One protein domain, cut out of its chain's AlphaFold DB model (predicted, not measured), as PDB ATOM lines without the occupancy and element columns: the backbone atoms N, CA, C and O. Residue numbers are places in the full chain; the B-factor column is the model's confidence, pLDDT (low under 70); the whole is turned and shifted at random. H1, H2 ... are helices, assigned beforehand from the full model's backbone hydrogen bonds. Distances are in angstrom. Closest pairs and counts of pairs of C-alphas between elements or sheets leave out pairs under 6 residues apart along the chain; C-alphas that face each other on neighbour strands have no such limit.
ATOM      1  N   GLU A  64     -21.446 -28.354   6.341       90.69
ATOM      2  CA  GLU A  64     -21.382 -26.955   5.900       90.69
ATOM      3  C   GLU A  64     -20.060 -26.280   6.284       90.69
ATOM      4  O   GLU A  64     -19.482 -25.557   5.478       90.69
ATOM      5  N   SER A  65     -19.506 -26.598   7.458       91.12
ATOM      6  CA  SER A  65     -18.194 -26.105   7.895       91.12
ATOM      7  C   SER A  65     -17.081 -26.451   6.901       91.12
ATOM      8  O   SER A  65     -16.294 -25.587   6.511       91.12
ATOM      9  N   HIS A  66     -17.065 -27.690   6.397       94.31
ATOM     10  CA  HIS A  66     -16.104 -28.124   5.383       94.31
ATOM     11  C   HIS A  66     -16.294 -27.351   4.072       94.31
ATOM     12  O   HIS A  66     -15.306 -26.945   3.458       94.31
ATOM     13  N   LYS A  67     -17.545 -27.127   3.646       93.50
ATOM     14  CA  LYS A  67     -17.859 -26.372   2.421       93.50
ATOM     15  C   LYS A  67     -17.404 -24.924   2.525       93.50
ATOM     16  O   LYS A  67     -16.737 -24.444   1.618       93.50
ATOM     17  N   MET A  68     -17.697 -24.249   3.636       93.88
ATOM     18  CA  MET A  68     -17.292 -22.860   3.863       93.88
ATOM     19  C   MET A  68     -15.769 -22.693   3.814       93.88
ATOM     20  O   MET A  68     -15.258 -21.757   3.194       93.88
ATOM     21  N   ILE A  69     -15.034 -23.615   4.437       94.31
ATOM     22  CA  ILE A  69     -13.567 -23.592   4.453       94.31
ATOM     23  C   ILE A  69     -13.002 -23.870   3.060       94.31
ATOM     24  O   ILE A  69     -12.105 -23.153   2.613       94.31
ATOM     25  N   ALA A  70     -13.552 -24.855   2.348       94.12
ATOM     26  CA  ALA A  70     -13.161 -25.153   0.976       94.12
ATOM     27  C   ALA A  70     -13.453 -23.984   0.031       94.12
ATOM     28  O   ALA A  70     -12.598 -23.615  -0.767       94.12
ATOM     29  N   ASP A  71     -14.612 -23.344   0.160       93.50
ATOM     30  CA  ASP A  71     -14.986 -22.162  -0.610       93.50
ATOM     31  C   ASP A  71     -14.023 -20.998  -0.371       93.50
ATOM     32  O   ASP A  71     -13.547 -20.392  -1.331       93.50
ATOM     33  N   SER A  72     -13.686 -20.720   0.892       92.00
ATOM     34  CA  SER A  72     -12.689 -19.709   1.272       92.00
ATOM     35  C   SER A  72     -11.305 -20.024   0.698       92.00
ATOM     36  O   SER A  72     -10.600 -19.145   0.202       92.00
ATOM     37  N   PHE A  73     -10.902 -21.291   0.718       91.81
ATOM     38  CA  PHE A  73      -9.641 -21.721   0.131       91.81
ATOM     39  C   PHE A  73      -9.637 -21.558  -1.400       91.81
ATOM     40  O   PHE A  73      -8.707 -20.971  -1.962       91.81
ATOM     41  N   MET A  74     -10.692 -22.018  -2.074       91.75
ATOM     42  CA  MET A  74     -10.786 -22.034  -3.533       91.75
ATOM     43  C   MET A  74     -10.974 -20.644  -4.138       91.75
ATOM     44  O   MET A  74     -10.390 -20.371  -5.185       91.75
ATOM     45  N   ILE A  75     -11.714 -19.738  -3.489       91.19
ATOM     46  CA  ILE A  75     -11.857 -18.358  -3.976       91.19
ATOM     47  C   ILE A  75     -10.512 -17.623  -3.965       91.19
ATOM     48  O   ILE A  75     -10.157 -16.980  -4.951       91.19
ATOM     49  N   ILE A  76      -9.714 -17.787  -2.903       88.31
ATOM     50  CA  ILE A  76      -8.370 -17.202  -2.816       88.31
ATOM     51  C   ILE A  76      -7.476 -17.807  -3.903       88.31
ATOM     52  O   ILE A  76      -6.831 -17.071  -4.647       88.31
ATOM     53  N   LYS A  77      -7.478 -19.139  -4.047       87.81
ATOM     54  CA  LYS A  77      -6.725 -19.833  -5.102       87.81
ATOM     55  C   LYS A  77      -7.125 -19.344  -6.501       87.81
ATOM     56  O   LYS A  77      -6.254 -19.187  -7.349       87.81
ATOM     57  N   LYS A  78      -8.408 -19.049  -6.740       87.56
ATOM     58  CA  LYS A  78      -8.921 -18.541  -8.024       87.56
ATOM     59  C   LYS A  78      -8.486 -17.103  -8.313       87.56
ATOM     60  O   LYS A  78      -8.111 -16.816  -9.442       87.56
ATOM     61  N   ILE A  79      -8.519 -16.218  -7.316       86.25
ATOM     62  CA  ILE A  79      -8.152 -14.802  -7.484       86.25
ATOM     63  C   ILE A  79      -6.640 -14.641  -7.669       86.25
ATOM     64  O   ILE A  79      -6.200 -13.894  -8.538       86.25
ATOM     65  N   PHE A  80      -5.841 -15.343  -6.864       83.44
ATOM     66  CA  PHE A  80      -4.395 -15.118  -6.795       83.44
ATOM     67  C   PHE A  80      -3.553 -16.210  -7.475       83.44
ATOM     68  O   PHE A  80      -2.326 -16.132  -7.484       83.44
ATOM     69  N   GLY A  81      -4.172 -17.270  -8.000       79.38
ATOM     70  CA  GLY A  81      -3.499 -18.433  -8.598       79.38
ATOM     71  C   GLY A  81      -2.849 -19.385  -7.584       79.38
ATOM     72  O   GLY A  81      -2.778 -20.591  -7.818       79.38
ATOM     73  N   LYS A  82      -2.417 -18.869  -6.430       74.69
ATOM     74  CA  LYS A  82      -1.958 -19.619  -5.255       74.69
ATOM     75  C   LYS A  82      -2.657 -19.067  -4.008       74.69
ATOM     76  O   LYS A  82      -3.009 -17.893  -3.995       74.69
ATOM     77  N   PRO A  83      -2.855 -19.842  -2.934       66.38
ATOM     78  CA  PRO A  83      -3.205 -19.256  -1.649       66.38
ATOM     79  C   PRO A  83      -1.972 -18.520  -1.111       66.38
ATOM     80  O   PRO A  83      -1.020 -19.138  -0.653       66.38
ATOM     81  N   VAL A  84      -1.971 -17.191  -1.230       59.31
ATOM     82  CA  VAL A  84      -0.782 -16.327  -1.053       59.31
ATOM     83  C   VAL A  84      -0.351 -16.148   0.412       59.31
ATOM     84  O   VAL A  84       0.694 -15.568   0.684       59.31
ATOM     85  N   ILE A  85      -1.106 -16.661   1.384       67.69
ATOM     86  CA  ILE A  85      -0.836 -16.387   2.800       67.69
ATOM     87  C   ILE A  85      -0.029 -17.536   3.412       67.69
ATOM     88  O   ILE A  85      -0.541 -18.648   3.557       67.69
ATOM     89  N   GLN A  86       1.212 -17.246   3.820       66.81
ATOM     90  CA  GLN A  86       1.986 -18.108   4.718       66.81
ATOM     91  C   GLN A  86       1.297 -18.156   6.091       66.81
ATOM     92  O   GLN A  86       1.583 -17.365   6.985       66.81
ATOM     93  N   CYS A  87       0.342 -19.070   6.248       74.88
ATOM     94  CA  CYS A  87      -0.333 -19.331   7.515       74.88
ATOM     95  C   CYS A  87       0.356 -20.487   8.236       74.88
ATOM     96  O   CYS A  87      -0.145 -21.608   8.209       74.88
ATOM     97  N   ARG A  88       1.493 -20.222   8.890       84.00
ATOM     98  CA  ARG A  88       2.120 -21.233   9.749       84.00
ATOM     99  C   ARG A  88       1.129 -21.640  10.857       84.00
ATOM    100  O   ARG A  88       0.657 -20.746  11.563       84.00
ATOM    101  N   PRO A  89       0.816 -22.938  11.014       85.69
ATOM    102  CA  PRO A  89       0.004 -23.406  12.131       85.69
ATOM    103  C   PRO A  89       0.672 -23.081  13.469       85.69
ATOM    104  O   PRO A  89       1.897 -23.150  13.590       85.69
ATOM    105  N   LEU A  90      -0.128 -22.716  14.466       91.31
ATOM    106  CA  LEU A  90       0.354 -22.424  15.817       91.31
ATOM    107  C   LEU A  90       0.707 -23.718  16.559       91.31
ATOM    108  O   LEU A  90       0.147 -24.775  16.278       91.31
ATOM    109  N   THR A  91       1.590 -23.631  17.556       91.19
ATOM    110  CA  THR A  91       1.956 -24.784  18.397       91.19
ATOM    111  C   THR A  91       0.728 -25.416  19.058       91.19
ATOM    112  O   THR A  91       0.563 -26.629  18.997       91.19
ATOM    113  N   GLU A  92      -0.189 -24.594  19.571       93.88
ATOM    114  CA  GLU A  92      -1.454 -25.040  20.175       93.88
ATOM    115  C   GLU A  92      -2.332 -25.835  19.192       93.88
ATOM    116  O   GLU A  92      -2.992 -26.800  19.569       93.88
ATOM    117  N   GLU A  93      -2.324 -25.467  17.906       93.94
ATOM    118  CA  GLU A  93      -3.068 -26.185  16.865       93.94
ATOM    119  C   GLU A  93      -2.436 -27.551  16.572       93.94
ATOM    120  O   GLU A  93      -3.149 -28.520  16.318       93.94
ATOM    121  N   MET A  94      -1.106 -27.650  16.637       92.56
ATOM    122  CA  MET A  94      -0.393 -28.921  16.476       92.56
ATOM    123  C   MET A  94      -0.621 -29.846  17.671       92.56
ATOM    124  O   MET A  94      -0.872 -31.034  17.483       92.56
ATOM    125  N   GLU A  95      -0.610 -29.306  18.889       94.06
ATOM    126  CA  GLU A  95      -0.983 -30.042  20.102       94.06
ATOM    127  C   GLU A  95      -2.441 -30.512  20.045       94.06
ATOM    128  O   GLU A  95      -2.754 -31.639  20.431       94.06
ATOM    129  N   PHE A  96      -3.335 -29.685  19.494       95.31
ATOM    130  CA  PHE A  96      -4.727 -30.062  19.282       95.31
ATOM    131  C   PHE A  96      -4.868 -31.221  18.292       95.31
ATOM    132  O   PHE A  96      -5.633 -32.141  18.560       95.31
ATOM    133  N   LEU A  97      -4.123 -31.227  17.181       94.62
ATOM    134  CA  LEU A  97      -4.095 -32.373  16.262       94.62
ATOM    135  C   LEU A  97      -3.552 -33.633  16.950       94.62
ATOM    136  O   LEU A  97      -4.160 -34.699  16.839       94.62
ATOM    137  N   ALA A  98      -2.461 -33.498  17.707       93.69
ATOM    138  CA  ALA A  98      -1.840 -34.604  18.431       93.69
ATOM    139  C   ALA A  98      -2.784 -35.228  19.470       93.69
ATOM    140  O   ALA A  98      -2.796 -36.444  19.629       93.69
ATOM    141  N   LYS A  99      -3.640 -34.427  20.122       95.56
ATOM    142  CA  LYS A  99      -4.679 -34.915  21.048       95.56
ATOM    143  C   LYS A  99      -5.645 -35.922  20.402       95.56
ATOM    144  O   LYS A  99      -6.221 -36.740  21.114       95.56
ATOM    145  N   TYR A 100      -5.847 -35.848  19.087       93.81
ATOM    146  CA  TYR A 100      -6.712 -36.752  18.322       93.81
ATOM    147  C   TYR A 100      -5.921 -37.736  17.444       93.81
ATOM    148  O   TYR A 100      -6.482 -38.295  16.504       93.81
ATOM    149  N   ASP A 101      -4.631 -37.938  17.735       93.38
ATOM    150  CA  ASP A 101      -3.720 -38.823  16.998       93.38
ATOM    151  C   ASP A 101      -3.565 -38.468  15.507       93.38
ATOM    152  O   ASP A 101      -3.292 -39.325  14.657       93.38
ATOM    153  N   PHE A 102      -3.721 -37.188  15.159       94.56
ATOM    154  CA  PHE A 102      -3.507 -36.710  13.799       94.56
ATOM    155  C   PHE A 102      -2.072 -36.234  13.589       94.56
ATOM    156  O   PHE A 102      -1.574 -35.346  14.279       94.56
ATOM    157  N   ASN A 103      -1.425 -36.793  12.566       92.25
ATOM    158  CA  ASN A 103      -0.109 -36.343  12.120       92.25
ATOM    159  C   ASN A 103      -0.210 -35.014  11.368       92.25
ATOM    160  O   ASN A 103      -1.232 -34.713  10.743       92.25
ATOM    161  N   GLN A 104       0.881 -34.252  11.345       91.50
ATOM    162  CA  GLN A 104       0.988 -33.072  10.487       91.50
ATOM    163  C   GLN A 104       0.784 -33.446   9.018       91.50
ATOM    164  O   GLN A 104       1.148 -34.540   8.564       91.50
ATOM    165  N   LEU A 105       0.191 -32.528   8.259       91.06
ATOM    166  CA  LEU A 105      -0.196 -32.788   6.873       91.06
ATOM    167  C   LEU A 105       1.015 -33.109   5.982       91.06
ATOM    168  O   LEU A 105       0.900 -33.914   5.058       91.06
ATOM    169  N   GLU A 106       2.176 -32.524   6.286       87.75
ATOM    170  CA  GLU A 106       3.437 -32.765   5.574       87.75
ATOM    171  C   GLU A 106       3.970 -34.197   5.727       87.75
ATOM    172  O   GLU A 106       4.581 -34.717   4.801       87.75
ATOM    173  N   PHE A 107       3.677 -34.870   6.845       90.06
ATOM    174  CA  PHE A 107       4.108 -36.247   7.124       90.06
ATOM    175  C   PHE A 107       2.985 -37.270   6.945       90.06
ATOM    176  O   PHE A 107       3.087 -38.418   7.381       90.06
ATOM    177  N   SER A 108       1.895 -36.861   6.302       91.88
ATOM    178  CA  SER A 108       0.733 -37.707   6.083       91.88
ATOM    179  C   SER A 108       0.721 -38.265   4.664       91.88
ATOM    180  O   SER A 108       1.075 -37.603   3.688       91.88
ATOM    181  N   THR A 109       0.283 -39.510   4.535       93.50
ATOM    182  CA  THR A 109       0.039 -40.158   3.243       93.50
ATOM    183  C   THR A 109      -1.356 -39.817   2.727       93.50
ATOM    184  O   THR A 109      -2.263 -39.505   3.502       93.50
ATOM    185  N   TYR A 110      -1.564 -39.941   1.416       92.81
ATOM    186  CA  TYR A 110      -2.874 -39.745   0.786       92.81
ATOM    187  C   TYR A 110      -3.999 -40.532   1.488       92.81
ATOM    188  O   TYR A 110      -5.024 -39.964   1.860       92.81
ATOM    189  N   LYS A 111      -3.774 -41.826   1.760       93.38
ATOM    190  CA  LYS A 111      -4.764 -42.712   2.394       93.38
ATOM    191  C   LYS A 111      -5.077 -42.329   3.844       93.38
ATOM    192  O   LYS A 111      -6.218 -42.465   4.277       93.38
ATOM    193  N   GLN A 112      -4.082 -41.862   4.604       95.12
ATOM    194  CA  GLN A 112      -4.307 -41.388   5.975       95.12
ATOM    195  C   GLN A 112      -5.251 -40.184   5.989       95.12
ATOM    196  O   GLN A 112      -6.213 -40.186   6.752       95.12
ATOM    197  N   ILE A 113      -5.036 -39.223   5.088       96.19
ATOM    198  CA  ILE A 113      -5.893 -38.038   4.977       96.19
ATOM    199  C   ILE A 113      -7.303 -38.394   4.494       96.19
ATOM    200  O   ILE A 113      -8.271 -37.846   5.007       96.19
ATOM    201  N   GLU A 114      -7.474 -39.338   3.567       94.94
ATOM    202  CA  GLU A 114      -8.820 -39.790   3.180       94.94
ATOM    203  C   GLU A 114      -9.594 -40.409   4.350       94.94
ATOM    204  O   GLU A 114     -10.777 -40.109   4.552       94.94
ATOM    205  N   ASN A 115      -8.925 -41.250   5.142       95.44
ATOM    206  CA  ASN A 115      -9.517 -41.857   6.330       95.44
ATOM    207  C   ASN A 115      -9.893 -40.793   7.366       95.44
ATOM    208  O   ASN A 115     -10.998 -40.832   7.910       95.44
ATOM    209  N   GLU A 116      -9.005 -39.828   7.598       95.44
ATOM    210  CA  GLU A 116      -9.260 -38.689   8.474       95.44
ATOM    211  C   GLU A 116     -10.458 -37.870   7.992       95.44
ATOM    212  O   GLU A 116     -11.396 -37.652   8.750       95.44
ATOM    213  N   LEU A 117     -10.506 -37.477   6.720       95.25
ATOM    214  CA  LEU A 117     -11.621 -36.704   6.169       95.25
ATOM    215  C   LEU A 117     -12.956 -37.452   6.287       95.25
ATOM    216  O   LEU A 117     -13.992 -36.837   6.537       95.25
ATOM    217  N   SER A 118     -12.948 -38.776   6.124       93.88
ATOM    218  CA  SER A 118     -14.123 -39.620   6.356       93.88
ATOM    219  C   SER A 118     -14.555 -39.609   7.826       93.88
ATOM    220  O   SER A 118     -15.750 -39.525   8.120       93.88
ATOM    221  N   LEU A 119     -13.596 -39.648   8.755       94.88
ATOM    222  CA  LEU A 119     -13.845 -39.554  10.191       94.88
ATOM    223  C   LEU A 119     -14.416 -38.185  10.578       94.88
ATOM    224  O   LEU A 119     -15.452 -38.136  11.235       94.88
ATOM    225  N   LEU A 120     -13.811 -37.097  10.100       95.06
ATOM    226  CA  LEU A 120     -14.268 -35.730  10.356       95.06
ATOM    227  C   LEU A 120     -15.699 -35.522   9.862       95.06
ATOM    228  O   LEU A 120     -16.547 -35.065  10.616       95.06
ATOM    229  N   LYS A 121     -16.040 -35.993   8.654       93.88
ATOM    230  CA  LYS A 121     -17.433 -35.950   8.172       93.88
ATOM    231  C   LYS A 121     -18.405 -36.628   9.137       93.88
ATOM    232  O   LYS A 121     -19.489 -36.104   9.371       93.88
ATOM    233  N   LYS A 122     -18.041 -37.786   9.700       93.38
ATOM    234  CA  LYS A 122     -18.874 -38.473  10.703       93.38
ATOM    235  C   LYS A 122     -18.966 -37.662  11.994       93.38
ATOM    236  O   LYS A 122     -20.041 -37.584  12.581       93.38
ATOM    237  N   TRP A 123     -17.862 -37.057  12.426       94.94
ATOM    238  CA  TRP A 123     -17.802 -36.232  13.630       94.94
ATOM    239  C   TRP A 123     -18.640 -34.959  13.515       94.94
ATOM    240  O   TRP A 123     -19.329 -34.617  14.473       94.94
ATOM    241  N   SER A 124     -18.686 -34.315  12.347       92.69
ATOM    242  CA  SER A 124     -19.515 -33.125  12.125       92.69
ATOM    243  C   SER A 124     -21.019 -33.383  12.270       92.69
ATOM    244  O   SER A 124     -21.762 -32.462  12.600       92.69
ATOM    245  N   TYR A 125     -21.482 -34.617  12.046       91.19
ATOM    246  CA  TYR A 125     -22.880 -35.022  12.270       91.19
ATOM    247  C   TYR A 125     -23.096 -35.749  13.603       91.19
ATOM    248  O   TYR A 125     -24.182 -36.277  13.857       91.19
ATOM    249  N   SER A 126     -22.072 -35.813  14.457       91.62
ATOM    250  CA  SER A 126     -22.200 -36.401  15.784       91.62
ATOM    251  C   SER A 126     -23.195 -35.609  16.629       91.62
ATOM    252  O   SER A 126     -23.268 -34.385  16.556       91.62
ATOM    253  N   ARG A 127     -23.937 -36.309  17.494       92.44
ATOM    254  CA  ARG A 127     -24.808 -35.669  18.496       92.44
ATOM    255  C   ARG A 127     -24.014 -35.022  19.630       92.44
ATOM    256  O   ARG A 127     -24.574 -34.236  20.386       92.44
ATOM    257  N   ASN A 128     -22.736 -35.380  19.777       95.25
ATOM    258  CA  ASN A 128     -21.871 -34.786  20.783       95.25
ATOM    259  C   ASN A 128     -21.316 -33.440  20.265       95.25
ATOM    260  O   ASN A 128     -20.534 -33.450  19.305       95.25
ATOM    261  N   PRO A 129     -21.657 -32.303  20.906       93.62
ATOM    262  CA  PRO A 129     -21.210 -30.985  20.465       93.62
ATOM    263  C   PRO A 129     -19.692 -30.796  20.564       93.62
ATOM    264  O   PRO A 129     -19.127 -30.025  19.793       93.62
ATOM    265  N   GLU A 130     -19.005 -31.487  21.475       95.06
ATOM    266  CA  GLU A 130     -17.545 -31.395  21.598       95.06
ATOM    267  C   GLU A 130     -16.844 -32.029  20.397       95.06
ATOM    268  O   GLU A 130     -15.918 -31.445  19.842       95.06
ATOM    269  N   ILE A 131     -17.326 -33.193  19.957       94.81
ATOM    270  CA  ILE A 131     -16.789 -33.909  18.793       94.81
ATOM    271  C   ILE A 131     -17.055 -33.120  17.507       94.81
ATOM    272  O   ILE A 131     -16.178 -33.018  16.651       94.81
ATOM    273  N   GLN A 132     -18.240 -32.516  17.390       94.75
ATOM    274  CA  GLN A 132     -18.576 -31.649  16.264       94.75
ATOM    275  C   GLN A 132     -17.644 -30.429  16.201       94.75
ATOM    276  O   GLN A 132     -17.010 -30.192  15.174       94.75
ATOM    277  N   LYS A 133     -17.476 -29.710  17.320       95.25
ATOM    278  CA  LYS A 133     -16.554 -28.566  17.411       95.25
ATOM    279  C   LYS A 133     -15.107 -28.962  17.131       95.25
ATOM    280  O   LYS A 133     -14.399 -28.226  16.452       95.25
ATOM    281  N   ALA A 134     -14.672 -30.117  17.631       95.62
ATOM    282  CA  ALA A 134     -13.340 -30.636  17.353       95.62
ATOM    283  C   ALA A 134     -13.149 -30.889  15.856       95.62
ATOM    284  O   ALA A 134     -12.142 -30.464  15.296       95.62
ATOM    285  N   SER A 135     -14.137 -31.498  15.195       95.44
ATOM    286  CA  SER A 135     -14.106 -31.714  13.749       95.44
ATOM    287  C   SER A 135     -13.938 -30.410  12.975       95.44
ATOM    288  O   SER A 135     -13.093 -30.331  12.085       95.44
ATOM    289  N   ASP A 136     -14.723 -29.392  13.329       94.81
ATOM    290  CA  ASP A 136     -14.694 -28.081  12.677       94.81
ATOM    291  C   ASP A 136     -13.356 -27.354  12.908       94.81
ATOM    292  O   ASP A 136     -12.806 -26.716  12.003       94.81
ATOM    293  N   ALA A 137     -12.781 -27.497  14.105       95.88
ATOM    294  CA  ALA A 137     -11.454 -26.979  14.419       95.88
ATOM    295  C   ALA A 137     -10.360 -27.699  13.615       95.88
ATOM    296  O   ALA A 137      -9.540 -27.037  12.978       95.88
ATOM    297  N   ILE A 138     -10.379 -29.035  13.564       96.62
ATOM    298  CA  ILE A 138      -9.388 -29.834  12.826       96.62
ATOM    299  C   ILE A 138      -9.403 -29.469  11.344       96.62
ATOM    300  O   ILE A 138      -8.348 -29.181  10.783       96.62
ATOM    301  N   ILE A 139     -10.573 -29.400  10.700       96.19
ATOM    302  CA  ILE A 139     -10.637 -29.061   9.270       96.19
ATOM    303  C   ILE A 139     -10.125 -27.635   8.990       96.19
ATOM    304  O   ILE A 139      -9.520 -27.382   7.944       96.19
ATOM    305  N   THR A 140     -10.290 -26.715   9.945       94.94
ATOM    306  CA  THR A 140      -9.729 -25.358   9.873       94.94
ATOM    307  C   THR A 140      -8.204 -25.386   9.958       94.94
ATOM    308  O   THR A 140      -7.535 -24.743   9.145       94.94
ATOM    309  N   ILE A 141      -7.646 -26.162  10.892       95.50
ATOM    310  CA  ILE A 141      -6.197 -26.361  11.030       95.50
ATOM    311  C   ILE A 141      -5.633 -26.997   9.753       95.50
ATOM    312  O   ILE A 141      -4.664 -26.486   9.197       95.50
ATOM    313  N   ARG A 142      -6.297 -28.022   9.203       95.00
ATOM    314  CA  ARG A 142      -5.915 -28.660   7.933       95.00
ATOM    315  C   ARG A 142      -5.865 -27.675   6.773       95.00
ATOM    316  O   ARG A 142      -4.933 -27.703   5.971       95.00
ATOM    317  N   ALA A 143      -6.828 -26.759   6.686       93.69
ATOM    318  CA  ALA A 143      -6.800 -25.715   5.669       93.69
ATOM    319  C   ALA A 143      -5.635 -24.729   5.857       93.69
ATOM    320  O   ALA A 143      -5.069 -24.270   4.864       93.69
ATOM    321  N   LYS A 144      -5.259 -24.402   7.102       92.94
ATOM    322  CA  LYS A 144      -4.075 -23.576   7.394       92.94
ATOM    323  C   LYS A 144      -2.784 -24.294   7.015       92.94
ATOM    324  O   LYS A 144      -1.975 -23.708   6.299       92.94
ATOM    325  N   GLU A 145      -2.627 -25.554   7.420       91.88
ATOM    326  CA  GLU A 145      -1.497 -26.397   7.023       91.88
ATOM    327  C   GLU A 145      -1.369 -26.432   5.505       91.88
ATOM    328  O   GLU A 145      -0.312 -26.098   4.981       91.88
ATOM    329  N   LEU A 146      -2.458 -26.733   4.790       92.12
ATOM    330  CA  LEU A 146      -2.438 -26.788   3.334       92.12
ATOM    331  C   LEU A 146      -1.940 -25.474   2.736       92.12
ATOM    332  O   LEU A 146      -1.000 -25.507   1.951       92.12
ATOM    333  N   LYS A 147      -2.507 -24.326   3.142       90.56
ATOM    334  CA  LYS A 147      -2.070 -22.992   2.686       90.56
ATOM    335  C   LYS A 147      -0.579 -22.767   2.925       90.56
ATOM    336  O   LYS A 147       0.111 -22.309   2.017       90.56
ATOM    337  N   ASN A 148      -0.087 -23.117   4.115       89.19
ATOM    338  CA  ASN A 148       1.328 -23.013   4.450       89.19
ATOM    339  C   ASN A 148       2.188 -23.856   3.509       89.19
ATOM    340  O   ASN A 148       3.153 -23.336   2.960       89.19
ATOM    341  N   LEU A 149       1.802 -25.115   3.273       88.31
ATOM    342  CA  LEU A 149       2.512 -26.001   2.355       88.31
ATOM    343  C   LEU A 149       2.525 -25.419   0.939       88.31
ATOM    344  O   LEU A 149       3.586 -25.347   0.338       88.31
ATOM    345  N   ILE A 150       1.404 -24.918   0.406       86.81
ATOM    346  CA  ILE A 150       1.396 -24.318  -0.946       86.81
ATOM    347  C   ILE A 150       2.347 -23.119  -1.012       86.81
ATOM    348  O   ILE A 150       3.105 -22.970  -1.974       86.81
ATOM    349  N   ALA A 151       2.318 -22.267   0.015       84.81
ATOM    350  CA  ALA A 151       3.139 -21.067   0.091       84.81
ATOM    351  C   ALA A 151       4.639 -21.379   0.233       84.81
ATOM    352  O   ALA A 151       5.469 -20.613  -0.254       84.81
ATOM    353  N   THR A 152       4.997 -22.510   0.848       83.44
ATOM    354  CA  THR A 152       6.378 -23.006   0.955       83.44
ATOM    355  C   THR A 152       6.774 -23.951  -0.189       83.44
ATOM    356  O   THR A 152       7.834 -24.567  -0.127       83.44
ATOM    357  N   ASN A 153       5.966 -24.035  -1.257       75.94
ATOM    358  CA  ASN A 153       6.136 -24.952  -2.393       75.94
ATOM    359  C   ASN A 153       6.191 -26.442  -1.985       75.94
ATOM    360  O   ASN A 153       7.053 -27.194  -2.424       75.94
ATOM    361  N   TYR A 154       5.219 -26.853  -1.172       64.06
ATOM    362  CA  TYR A 154       4.838 -28.220  -0.800       64.06
ATOM    363  C   TYR A 154       5.944 -29.116  -0.220       64.06
ATOM    364  O   TYR A 154       5.826 -30.338  -0.257       64.06
ATOM    365  N   VAL A 155       6.907 -28.489   0.463       58.53
ATOM    366  CA  VAL A 155       7.939 -29.108   1.314       58.53
ATOM    367  C   VAL A 155       9.080 -29.782   0.550       58.53
ATOM    368  O   VAL A 155       8.895 -30.513  -0.414       58.53
ATOM    369  N   ASN A 156      10.290 -29.596   1.080       54.59
ATOM    370  CA  ASN A 156      11.529 -30.287   0.711       54.59
ATOM    371  C   ASN A 156      11.542 -31.791   1.088       54.59
ATOM    372  O   ASN A 156      12.609 -32.347   1.348       54.59
ATOM    373  N   ILE A 157      10.389 -32.465   1.186       56.78
ATOM    374  CA  ILE A 157      10.364 -33.909   1.442       56.78
ATOM    375  C   ILE A 157      10.671 -34.610   0.121       56.78
ATOM    376  O   ILE A 157       9.891 -34.577  -0.825       56.78
ATOM    377  N   THR A 158      11.824 -35.270   0.063       58.06
ATOM    378  CA  THR A 158      12.281 -36.043  -1.102       58.06
ATOM    379  C   THR A 158      11.456 -37.311  -1.341       58.06
ATOM    380  O   THR A 158      11.592 -37.946  -2.384       58.06
ATOM    381  N   ASN A 159      10.606 -37.695  -0.383       72.38
ATOM    382  CA  ASN A 159       9.830 -38.925  -0.416       72.38
ATOM    383  C   ASN A 159       8.396 -38.691  -0.922       72.38
ATOM    384  O   ASN A 159       7.547 -38.143  -0.223       72.38
ATOM    385  N   GLU A 160       8.112 -39.199  -2.122       78.06
ATOM    386  CA  GLU A 160       6.820 -39.073  -2.811       78.06
ATOM    387  C   GLU A 160       5.635 -39.751  -2.096       78.06
ATOM    388  O   GLU A 160       4.475 -39.502  -2.445       78.06
ATOM    389  N   ILE A 161       5.905 -40.600  -1.096       84.38
ATOM    390  CA  ILE A 161       4.885 -41.299  -0.300       84.38
ATOM    391  C   ILE A 161       4.095 -40.313   0.578       84.38
ATOM    392  O   ILE A 161       2.895 -40.503   0.798       84.38
ATOM    393  N   TYR A 162       4.734 -39.237   1.047       87.00
ATOM    394  CA  TYR A 162       4.106 -38.221   1.895       87.00
ATOM    395  C   TYR A 162       3.426 -37.149   1.046       87.00
ATOM    396  O   TYR A 162       3.906 -36.039   0.838       87.00
ATOM    397  N   ASN A 163       2.283 -37.537   0.493       89.44
ATOM    398  CA  ASN A 163       1.501 -36.750  -0.452       89.44
ATOM    399  C   ASN A 163       0.074 -36.461   0.049       89.44
ATOM    400  O   ASN A 163      -0.823 -36.194  -0.752       89.44
ATOM    401  N   GLY A 164      -0.137 -36.483   1.369       91.06
ATOM    402  CA  GLY A 164      -1.427 -36.230   2.018       91.06
ATOM    403  C   GLY A 164      -2.048 -34.881   1.652       91.06
ATOM    404  O   GLY A 164      -3.261 -34.796   1.462       91.06
ATOM    405  N   TYR A 165      -1.226 -33.849   1.434       91.56
ATOM    406  CA  TYR A 165      -1.697 -32.538   0.972       91.56
ATOM    407  C   TYR A 165      -2.504 -32.618  -0.335       91.56
ATOM    408  O   TYR A 165      -3.466 -31.869  -0.496       91.56
ATOM    409  N   LYS A 166      -2.181 -33.559  -1.240       91.69
ATOM    410  CA  LYS A 166      -2.922 -33.755  -2.498       91.69
ATOM    411  C   LYS A 166      -4.336 -34.268  -2.247       91.69
ATOM    412  O   LYS A 166      -5.253 -33.839  -2.938       91.69
ATOM    413  N   ALA A 167      -4.519 -35.164  -1.273       93.50
ATOM    414  CA  ALA A 167      -5.841 -35.675  -0.904       93.50
ATOM    415  C   ALA A 167      -6.728 -34.549  -0.368       93.50
ATOM    416  O   ALA A 167      -7.883 -34.412  -0.768       93.50
ATOM    417  N   LEU A 168      -6.168 -33.708   0.505       94.62
ATOM    418  CA  LEU A 168      -6.892 -32.585   1.088       94.62
ATOM    419  C   LEU A 168      -7.230 -31.509   0.049       94.62
ATOM    420  O   LEU A 168      -8.350 -31.003   0.030       94.62
ATOM    421  N   GLU A 169      -6.288 -31.182  -0.838       92.50
ATOM    422  CA  GLU A 169      -6.523 -30.229  -1.923       92.50
ATOM    423  C   GLU A 169      -7.625 -30.726  -2.867       92.50
ATOM    424  O   GLU A 169      -8.581 -29.996  -3.126       92.50
ATOM    425  N   GLN A 170      -7.557 -31.988  -3.305       93.19
ATOM    426  CA  GLN A 170      -8.606 -32.602  -4.126       93.19
ATOM    427  C   GLN A 170      -9.957 -32.617  -3.413       93.19
ATOM    428  O   GLN A 170     -10.992 -32.373  -4.032       93.19
ATOM    429  N   TYR A 171      -9.967 -32.876  -2.106       94.44
ATOM    430  CA  TYR A 171     -11.186 -32.818  -1.319       94.44
ATOM    431  C   TYR A 171     -11.825 -31.426  -1.361       94.44
ATOM    432  O   TYR A 171     -13.008 -31.325  -1.682       94.44
ATOM    433  N   PHE A 172     -11.061 -30.360  -1.102       94.06
ATOM    434  CA  PHE A 172     -11.570 -28.985  -1.173       94.06
ATOM    435  C   PHE A 172     -12.018 -28.590  -2.577       94.06
ATOM    436  O   PHE A 172     -13.067 -27.959  -2.720       94.06
ATOM    437  N   GLU A 173     -11.286 -29.007  -3.609       92.19
ATOM    438  CA  GLU A 173     -11.696 -28.800  -4.997       92.19
ATOM    439  C   GLU A 173     -13.052 -29.449  -5.287       92.19
ATOM    440  O   GLU A 173     -13.893 -28.818  -5.915       92.19
ATOM    441  N   ASN A 174     -13.299 -30.664  -4.794       91.75
ATOM    442  CA  ASN A 174     -14.529 -31.406  -5.076       91.75
ATOM    443  C   ASN A 174     -15.768 -30.858  -4.356       91.75
ATOM    444  O   ASN A 174     -16.884 -30.971  -4.869       91.75
ATOM    445  N   ILE A 175     -15.593 -30.308  -3.152       92.00
ATOM    446  CA  ILE A 175     -16.723 -29.859  -2.325       92.00
ATOM    447  C   ILE A 175     -17.036 -28.372  -2.480       92.00
ATOM    448  O   ILE A 175     -18.129 -27.951  -2.101       92.00
ATOM    449  N   SER A 176     -16.101 -27.580  -3.009       90.81
ATOM    450  CA  SER A 176     -16.308 -26.149  -3.196       90.81
ATOM    451  C   SER A 176     -17.238 -25.858  -4.373       90.81
ATOM    452  O   SER A 176     -17.188 -26.507  -5.419       90.81
TER     453      SER A 176
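This is residues 64 to 176 of the 180 residues of an uncharacterized protein of uncultured bacterium (UniProt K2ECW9). One long helix, H4, runs through the middle, with H1 side by side with it, H3 folding back along it as a hairpin, and H5 crossing it; short H2 sits on another side, apart from H5. The printed part has 113 residues with five named helices, H1 to H5 in chain order, and no named strand: all helix. It is compact and rounded, with a radius of gyration of the C-alphas of 13.5 A and spans of 38 by 30 by 25 A.

The hub, touching most other helices, is H4, residues 129 to 151. Its residues 136 to 143 alone touch H1, residues 64 to 80, the same way at a shallow tilt of 15 degrees; the closest C-alphas, Ser 65 and Asp 136, are 6.2 A apart. H3, residues 110 to 124, forms a helical hairpin with H4, opposite ways at a steep tilt of 35.3 degrees, only just beyond shallow; residues 120 to 124 alone touch residues 131 to 139 alone, closest C-alphas Ser 124 and Gln 132, 4.5 A. H5, residues 164 to 175, touches H1 with residues 172 to 175 alone, about perpendicular at 81 degrees, closest C-alphas Ala 70 and Phe 172, 4.7 A. H2, residues 91 to 99, only just touches H4, with 3 pairs of C-alphas within 8 A, closest Glu 93 and Ile 141, 6.6 A. Every O i to N i+4 pair is within hydrogen-bond range in H2, H3, H4 and H5; in H1, 12 of 13 are.

H1 begins at C-alpha 64 (-21.382, -26.955, 5.900) and is 24.3 A long, H3 21.2 A, H4 33.3 A; H5 ends at C-alpha 175 (-16.723, -29.859, -2.325).

The printed part has no cut. The H4 to H5 link, residues 152 to 163, is long. Residues 83 to 86 and 154 to 158 have pLDDT under 70.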